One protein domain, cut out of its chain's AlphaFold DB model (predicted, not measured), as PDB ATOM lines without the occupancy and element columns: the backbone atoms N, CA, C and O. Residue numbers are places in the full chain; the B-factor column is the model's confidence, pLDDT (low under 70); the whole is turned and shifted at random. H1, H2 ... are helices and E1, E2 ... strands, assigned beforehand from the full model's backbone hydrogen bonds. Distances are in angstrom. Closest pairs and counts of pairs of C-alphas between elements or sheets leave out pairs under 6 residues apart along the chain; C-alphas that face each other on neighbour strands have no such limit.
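Overview. This is residues 245 to 310 of the 339 residues of an uncharacterized protein of Ktedonobacteraceae bacterium (UniProt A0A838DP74). A strongly twisted antiparallel sheet, E1-E2-E3-E4, forms a meander, each strand the neighbour of the one before; helix H1 packs at one end, near the start of E1, and short strand E5 lies beyond E4. The printed part has 66 residues, in the order H1 E1 E2 E3 E4 E5, class mixed. It is compact, with a radius of gyration of the C-alphas of 10.9 A and spans of 31 by 24 by 19 A.

Arrangement. H1, residues 247 to 255, with every O i to N i+4 pair within hydrogen-bond range, is on the sheet; its closest C-alphas to E1, residues 260 to 267, are Leu 254 and Val 260, 6.3 A. E1 bends by 70 degrees at residue 264. Hairpins join E1 to E2, residues 270 to 276 (N 262 and O 274, 2.8 A), E2 to E3, residues 282 to 286 (N 273 and O 285, 2.7 A), and E3 to E4, residues 291 to 296 (N 284 and O 293, 2.9 A). E5, residues 308 to 310, pairs with no named strand; its closest C-alpha to E4 is Val 309, 5.7 A from Val 292.

Along the chain. E1 spans 18.3 A, E2 18.1 A. H1 begins at C-alpha 247 (10.593, 13.313, 24.303); E5 ends at C-alpha 310 (18.062, 12.861, 37.159).

Size, cuts and confidence. The printed part has no cut. The E4 to E5 link is long; residues 298 to 301 have pLDDT under 70.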
ATOM      1  N   PHE A 245      11.800  18.614  28.246       90.38
ATOM      2  CA  PHE A 245      11.887  17.194  28.569       90.38
ATOM      3  C   PHE A 245      10.686  16.372  28.066       90.38
ATOM      4  O   PHE A 245      10.500  15.223  28.468       90.38
ATOM      5  N   ASP A 246       9.910  16.894  27.118       89.62
ATOM      6  CA  ASP A 246       8.945  16.088  26.374       89.62
ATOM      7  C   ASP A 246       9.635  15.410  25.177       89.62
ATOM      8  O   ASP A 246       9.869  16.004  24.118       89.62
ATOM      9  N   LEU A 247       9.937  14.117  25.333       90.19
ATOM     10  CA  LEU A 247      10.593  13.313  24.303       90.19
ATOM     11  C   LEU A 247       9.762  13.195  23.012       90.19
ATOM     12  O   LEU A 247      10.326  13.151  21.914       90.19
ATOM     13  N   ALA A 248       8.432  13.136  23.112       89.06
ATOM     14  CA  ALA A 248       7.553  13.046  21.949       89.06
ATOM     15  C   ALA A 248       7.553  14.368  21.171       89.06
ATOM     16  O   ALA A 248       7.669  14.378  19.941       89.06
ATOM     17  N   THR A 249       7.496  15.496  21.875       90.88
ATOM     18  CA  THR A 249       7.629  16.825  21.267       90.88
ATOM     19  C   THR A 249       9.012  17.030  20.664       90.88
ATOM     20  O   THR A 249       9.095  17.434  19.504       90.88
ATOM     21  N   LEU A 250      10.084  16.639  21.352       91.69
ATOM     22  CA  LEU A 250      11.449  16.713  20.831       91.69
ATOM     23  C   LEU A 250      11.626  15.914  19.533       91.69
ATOM     24  O   LEU A 250      12.216  16.411  18.573       91.69
ATOM     25  N   ARG A 251      11.082  14.692  19.461       91.62
ATOM     26  CA  ARG A 251      11.086  13.885  18.227       91.62
ATOM     27  C   ARG A 251      10.373  14.591  17.085       91.62
ATOM     28  O   ARG A 251      10.942  14.706  15.998       91.62
ATOM     29  N   ARG A 252       9.151  15.077  17.328       91.44
ATOM     30  CA  ARG A 252       8.372  15.820  16.327       91.44
ATOM     31  C   ARG A 252       9.122  17.065  15.865       91.44
ATOM     32  O   ARG A 252       9.131  17.367  14.675       91.44
ATOM     33  N   ASP A 253       9.778  17.768  16.780       91.88
ATOM     34  CA  ASP A 253      10.538  18.974  16.476       91.88
ATOM     35  C   ASP A 253      11.822  18.682  15.697       91.88
ATOM     36  O   ASP A 253      12.130  19.428  14.767       91.88
ATOM     37  N   LEU A 254      12.530  17.587  15.981       91.12
ATOM     38  CA  LEU A 254      13.675  17.138  15.181       91.12
ATOM     39  C   LEU A 254      13.246  16.733  13.762       91.12
ATOM     40  O   LEU A 254      13.859  17.162  12.784       91.12
ATOM     41  N   GLN A 255      12.155  15.972  13.626       90.06
ATOM     42  CA  GLN A 255      11.598  15.575  12.325       90.06
ATOM     43  C   GLN A 255      11.135  16.787  11.503       90.06
ATOM     44  O   GLN A 255      11.383  16.865  10.299       90.06
ATOM     45  N   ALA A 256      10.499  17.759  12.161       90.50
ATOM     46  CA  ALA A 256      10.043  19.005  11.552       90.50
ATOM     47  C   ALA A 256      11.151  20.064  11.404       90.50
ATOM     48  O   ALA A 256      10.869  21.165  10.934       90.50
ATOM     49  N   LYS A 257      12.397  19.758  11.803       88.12
ATOM     50  CA  LYS A 257      13.550  20.680  11.814       88.12
ATOM     51  C   LYS A 257      13.337  21.962  12.637       88.12
ATOM     52  O   LYS A 257      13.992  22.972  12.387       88.12
ATOM     53  N   ARG A 258      12.422  21.929  13.609       90.81
ATOM     54  CA  ARG A 258      12.227  22.986  14.620       90.81
ATOM     55  C   ARG A 258      13.226  22.862  15.765       90.81
ATOM     56  O   ARG A 258      13.634  23.880  16.311       90.81
ATOM     57  N   ALA A 259      13.647  21.638  16.069       91.50
ATOM     58  CA  ALA A 259      14.831  21.366  16.867       91.50
ATOM     59  C   ALA A 259      16.005  21.012  15.946       91.50
ATOM     60  O   ALA A 259      15.825  20.394  14.893       91.50
ATOM     61  N   VAL A 260      17.216  21.413  16.332       91.25
ATOM     62  CA  VAL A 260      18.426  21.247  15.521       91.25
ATOM     63  C   VAL A 260      19.525  20.613  16.354       91.25
ATOM     64  O   VAL A 260      19.973  21.181  17.348       91.25
ATOM     65  N   TYR A 261      20.007  19.457  15.911       92.62
ATOM     66  CA  TYR A 261      21.207  18.854  16.474       92.62
ATOM     67  C   TYR A 261      22.438  19.706  16.164       92.62
ATOM     68  O   TYR A 261      22.725  20.008  15.006       92.62
ATOM     69  N   LEU A 262      23.158  20.091  17.213       90.69
ATOM     70  CA  LEU A 262      24.332  20.959  17.140       90.69
ATOM     71  C   LEU A 262      25.652  20.181  17.132       90.69
ATOM     72  O   LEU A 262      26.710  20.782  16.968       90.69
ATOM     73  N   GLY A 263      25.607  18.865  17.340       90.88
ATOM     74  CA  GLY A 263      26.793  18.037  17.519       90.88
ATOM     75  C   GLY A 263      26.919  17.483  18.935       90.88
ATOM     76  O   GLY A 263      26.028  17.616  19.780       90.88
ATOM     77  N   LYS A 264      28.063  16.853  19.181       93.50
ATOM     78  CA  LYS A 264      28.459  16.384  20.505       93.50
ATOM     79  C   LYS A 264      29.257  17.454  21.247       93.50
ATOM     80  O   LYS A 264      29.840  18.347  20.633       93.50
ATOM     81  N   GLY A 265      29.300  17.357  22.564       91.81
ATOM     82  CA  GLY A 265      30.123  18.196  23.422       91.81
ATOM     83  C   GLY A 265      30.347  17.541  24.775       91.81
ATOM     84  O   GLY A 265      30.089  16.353  24.945       91.81
ATOM     85  N   HIS A 266      30.809  18.336  25.730       93.44
ATOM     86  CA  HIS A 266      30.967  17.906  27.113       93.44
ATOM     87  C   HIS A 266      30.210  18.856  28.033       93.44
ATOM     88  O   HIS A 266      30.174  20.065  27.791       93.44
ATOM     89  N   PHE A 267      29.620  18.302  29.085       93.06
ATOM     90  CA  PHE A 267      29.053  19.040  30.203       93.06
ATOM     91  C   PHE A 267      29.654  18.476  31.490       93.06
ATOM     92  O   PHE A 267      29.392  17.332  31.865       93.06
ATOM     93  N   GLY A 268      30.551  19.245  32.114       90.81
ATOM     94  CA  GLY A 268      31.448  18.702  33.133       90.81
ATOM     95  C   GLY A 268      32.291  17.557  32.557       90.81
ATOM     96  O   GLY A 268      32.970  17.729  31.548       90.81
ATOM     97  N   SER A 269      32.220  16.382  33.182       92.69
ATOM     98  CA  SER A 269      32.915  15.162  32.746       92.69
ATOM     99  C   SER A 269      32.077  14.245  31.842       92.69
ATOM    100  O   SER A 269      32.523  13.145  31.525       92.69
ATOM    101  N   VAL A 270      30.858  14.645  31.464       94.38
ATOM    102  CA  VAL A 270      29.917  13.808  30.703       94.38
ATOM    103  C   VAL A 270      29.905  14.232  29.235       94.38
ATOM    104  O   VAL A 270      29.733  15.412  28.929       94.38
ATOM    105  N   GLU A 271      30.072  13.276  28.318       96.06
ATOM    106  CA  GLU A 271      29.859  13.496  26.881       96.06
ATOM    107  C   GLU A 271      28.354  13.615  26.605       96.06
ATOM    108  O   GLU A 271      27.566  12.765  27.029       96.06
ATOM    109  N   VAL A 272      27.953  14.658  25.876       95.69
ATOM    110  CA  VAL A 272      26.540  14.970  25.622       95.69
ATOM    111  C   VAL A 272      26.244  15.252  24.151       95.69
ATOM    112  O   VAL A 272      27.043  15.863  23.438       95.69
ATOM    113  N   TYR A 273      25.060  14.850  23.697       95.25
ATOM    114  CA  TYR A 273      24.415  15.385  22.506       95.25
ATOM    115  C   TYR A 273      23.818  16.750  22.831       95.25
ATOM    116  O   TYR A 273      23.177  16.930  23.865       95.25
ATOM    117  N   ARG A 274      24.011  17.709  21.928       93.75
ATOM    118  CA  ARG A 274      23.506  19.074  22.070       93.75
ATOM    119  C   ARG A 274      22.407  19.298  21.050       93.75
ATOM    120  O   ARG A 274      22.660  19.227  19.846       93.75
ATOM    121  N   ILE A 275      21.199  19.576  21.516       93.75
ATOM    122  CA  ILE A 275      20.036  19.778  20.655       93.75
ATOM    123  C   ILE A 275      19.456  21.148  20.965       93.75
ATOM    124  O   ILE A 275      19.005  21.393  22.075       93.75
ATOM    125  N   ARG A 276      19.472  22.052  19.987       92.50
ATOM    126  CA  ARG A 276      18.786  23.336  20.109       92.50
ATOM    127  C   ARG A 276      17.291  23.116  19.939       92.50
ATOM    128  O   ARG A 276      16.874  22.678  18.866       92.50
ATOM    129  N   CYS A 277      16.519  23.418  20.968       91.69
ATOM    130  CA  CYS A 277      15.067  23.331  20.991       91.69
ATOM    131  C   CYS A 277      14.430  24.516  20.252       91.69
ATOM    132  O   CYS A 277      15.093  25.499  19.905       91.69
ATOM    133  N   ARG A 278      13.120  24.428  20.000       88.94
ATOM    134  CA  ARG A 278      12.359  25.455  19.269       88.94
ATOM    135  C   ARG A 278      12.403  26.831  19.947       88.94
ATOM    136  O   ARG A 278      12.390  27.845  19.253       88.94
ATOM    137  N   ASN A 279      12.452  26.859  21.275       87.62
ATOM    138  CA  ASN A 279      12.546  28.069  22.097       87.62
ATOM    139  C   ASN A 279      13.961  28.691  22.118       87.62
ATOM    140  O   ASN A 279      14.147  29.761  22.683       87.62
ATOM    141  N   GLY A 280      14.949  28.060  21.471       88.38
ATOM    142  CA  GLY A 280      16.330  28.541  21.398       88.38
ATOM    143  C   GLY A 280      17.251  28.002  22.494       88.38
ATOM    144  O   GLY A 280      18.466  28.152  22.375       88.38
ATOM    145  N   GLU A 281      16.709  27.327  23.505       92.25
ATOM    146  CA  GLU A 281      17.491  26.633  24.527       92.25
ATOM    147  C   GLU A 281      18.219  25.422  23.944       92.25
ATOM    148  O   GLU A 281      17.897  24.940  22.853       92.25
ATOM    149  N   VAL A 282      19.220  24.915  24.663       94.00
ATOM    150  CA  VAL A 282      19.959  23.717  24.251       94.00
ATOM    151  C   VAL A 282      19.763  22.606  25.269       94.00
ATOM    152  O   VAL A 282      20.370  22.630  26.337       94.00
ATOM    153  N   LEU A 283      18.969  21.603  24.902       95.06
ATOM    154  CA  LEU A 283      18.845  20.357  25.644       95.06
ATOM    155  C   LEU A 283      20.131  19.537  25.505       95.06
ATOM    156  O   LEU A 283      20.648  19.327  24.397       95.06
ATOM    157  N   LEU A 284      20.627  19.062  26.642       95.50
ATOM    158  CA  LEU A 284      21.769  18.169  26.741       95.50
ATOM    159  C   LEU A 284      21.284  16.767  27.088       95.50
ATOM    160  O   LEU A 284      20.657  16.561  28.127       95.50
ATOM    161  N   LEU A 285      21.622  15.805  26.234       96.19
ATOM    162  CA  LEU A 285      21.379  14.387  26.478       96.19
ATOM    163  C   LEU A 285      22.710  13.652  26.597       96.19
ATOM    164  O   LEU A 285      23.615  13.933  25.819       96.19
ATOM    165  N   ASP A 286      22.842  12.696  27.507       95.56
ATOM    166  CA  ASP A 286      24.017  11.824  27.538       95.56
ATOM    167  C   ASP A 286      24.063  10.891  26.308       95.56
ATOM    168  O   ASP A 286      23.152  10.857  25.472       95.56
ATOM    169  N   MET A 287      25.128  10.096  26.191       94.06
ATOM    170  CA  MET A 287      25.271   9.126  25.093       94.06
ATOM    171  C   MET A 287      24.233   7.983  25.120       94.06
ATOM    172  O   MET A 287      24.165   7.209  24.170       94.06
ATOM    173  N   HIS A 288      23.401   7.895  26.162       93.75
ATOM    174  CA  HIS A 288      22.266   6.975  26.287       93.75
ATOM    175  C   HIS A 288      20.909   7.687  26.134       93.75
ATOM    176  O   HIS A 288      19.874   7.098  26.449       93.75
ATOM    177  N   TYR A 289      20.898   8.931  25.643       94.19
ATOM    178  CA  TYR A 289      19.702   9.753  25.437       94.19
ATOM    179  C   TYR A 289      18.932  10.096  26.725       94.19
ATOM    180  O   TYR A 289      17.716  10.297  26.692       94.19
ATOM    181  N   ARG A 290      19.624  10.171  27.865       94.12
ATOM    182  CA  ARG A 290      19.060  10.627  29.143       94.12
ATOM    183  C   ARG A 290      19.304  12.126  29.324       94.12
ATOM    184  O   ARG A 290      20.386  12.592  28.964       94.12
ATOM    185  N   PRO A 291      18.342  12.883  29.872       95.31
ATOM    186  CA  PRO A 291      18.499  14.310  30.101       95.31
ATOM    187  C   PRO A 291      19.606  14.579  31.122       95.31
ATOM    188  O   PRO A 291      19.678  13.929  32.163       95.31
ATOM    189  N   VAL A 292      20.471  15.543  30.805       95.94
ATOM    190  CA  VAL A 292      21.587  15.977  31.659       95.94
ATOM    191  C   VAL A 292      21.368  17.398  32.166       95.94
ATOM    192  O   VAL A 292      21.598  17.678  33.339       95.94
ATOM    193  N   ASN A 293      20.972  18.311  31.278       95.38
ATOM    194  CA  ASN A 293      20.629  19.690  31.617       95.38
ATOM    195  C   ASN A 293      19.974  20.389  30.416       95.38
ATOM    196  O   ASN A 293      19.980  19.859  29.301       95.38
ATOM    197  N   VAL A 294      19.508  21.614  30.628       95.00
ATOM    198  CA  VAL A 294      19.128  22.550  29.569       95.00
ATOM    199  C   VAL A 294      19.972  23.807  29.735       95.00
ATOM    200  O   VAL A 294      20.191  24.279  30.848       95.00
ATOM    201  N   LEU A 295      20.506  24.325  28.632       94.06
ATOM    202  CA  LEU A 295      21.295  25.551  28.642       94.06
ATOM    203  C   LEU A 295      20.470  26.728  28.120       94.06
ATOM    204  O   LEU A 295      20.049  26.722  26.957       94.06
ATOM    205  N   ALA A 296      20.335  27.764  28.944       90.12
ATOM    206  CA  ALA A 296      19.762  29.045  28.552       90.12
ATOM    207  C   ALA A 296      20.780  29.901  27.768       90.12
ATOM    208  O   ALA A 296      21.995  29.796  27.966       90.12
ATOM    209  N   ASN A 297      20.285  30.796  26.902       76.88
ATOM    210  CA  ASN A 297      21.059  31.849  26.217       76.88
ATOM    211  C   ASN A 297      22.222  31.385  25.299       76.88
ATOM    212  O   ASN A 297      23.203  32.109  25.133       76.88
ATOM    213  N   ALA A 298      22.165  30.196  24.687       60.56
ATOM    214  CA  ALA A 298      23.274  29.664  23.877       60.56
ATOM    215  C   ALA A 298      23.204  30.052  22.380       60.56
ATOM    216  O   ALA A 298      22.162  29.921  21.738       60.56
ATOM    217  N   PRO A 299      24.363  30.383  21.773       53.06
ATOM    218  CA  PRO A 299      25.095  29.317  21.091       53.06
ATOM    219  C   PRO A 299      26.585  29.294  21.466       53.06
ATOM    220  O   PRO A 299      27.396  30.042  20.934       53.06
ATOM    221  N   GLY A 300      26.956  28.373  22.360       55.50
ATOM    222  CA  GLY A 300      28.356  28.070  22.682       55.50
ATOM    223  C   GLY A 300      28.545  27.657  24.136       55.50
ATOM    224  O   GLY A 300      28.930  26.521  24.396       55.50
ATOM    225  N   THR A 301      28.181  28.555  25.053       65.12
ATOM    226  CA  THR A 301      28.467  28.494  26.499       65.12
ATOM    227  C   THR A 301      27.230  28.847  27.334       65.12
ATOM    228  O   THR A 301      27.305  29.687  28.226       65.12
ATOM    229  N   GLY A 302      26.062  28.298  26.984       81.19
ATOM    230  CA  GLY A 302      24.830  28.624  27.707       81.19
ATOM    231  C   GLY A 302      24.923  28.267  29.192       81.19
ATOM    232  O   GLY A 302      25.662  27.352  29.571       81.19
ATOM    233  N   THR A 303      24.187  28.996  30.025       91.19
ATOM    234  CA  THR A 303      24.152  28.769  31.475       91.19
ATOM    235  C   THR A 303      23.241  27.578  31.764       91.19
ATOM    236  O   THR A 303      22.132  27.554  31.226       91.19
ATOM    237  N   PRO A 304      23.666  26.593  32.577       93.50
ATOM    238  CA  PRO A 304      22.779  25.508  32.979       93.50
ATOM    239  C   PRO A 304      21.584  26.072  33.744       93.50
ATOM    240  O   PRO A 304      21.761  26.874  34.660       93.50
ATOM    241  N   MET A 305      20.385  25.658  33.348       92.56
ATOM    242  CA  MET A 305      19.141  26.050  34.011       92.56
ATOM    243  C   MET A 305      18.981  25.326  35.345       92.56
ATOM    244  O   MET A 305      18.531  25.919  36.318       92.56
ATOM    245  N   TYR A 306      19.435  24.073  35.410       94.56
ATOM    246  CA  TYR A 306      19.264  23.222  36.581       94.56
ATOM    247  C   TYR A 306      20.597  22.972  37.278       94.56
ATOM    248  O   TYR A 306      21.623  22.714  36.640       94.56
ATOM    249  N   ASN A 307      20.583  22.960  38.606       92.56
ATOM    250  CA  ASN A 307      21.708  22.493  39.412       92.56
ATOM    251  C   ASN A 307      21.885  20.978  39.292       92.56
ATOM    252  O   ASN A 307      23.006  20.474  39.367       92.56
ATOM    253  N   MET A 308      20.777  20.256  39.127       93.69
ATOM    254  CA  MET A 308      20.744  18.805  39.046       93.69
ATOM    255  C   MET A 308      19.576  18.357  38.174       93.69
ATOM    256  O   MET A 308      18.492  18.913  38.292       93.69
ATOM    257  N   VAL A 309      19.797  17.333  37.348       96.00
ATOM    258  CA  VAL A 309      18.749  16.610  36.615       96.00
ATOM    259  C   VAL A 309      19.026  15.115  36.748       96.00
ATOM    260  O   VAL A 309      20.173  14.680  36.610       96.00
ATOM    261  N   LYS A 310      17.998  14.322  37.050       94.81
ATOM    262  CA  LYS A 310      18.062  12.861  37.159       94.81
ATOM    263  C   LYS A 310      16.787  12.240  36.598       94.81
ATOM    264  O   LYS A 310      15.700  12.760  36.795       94.81
TER     265      LYS A 310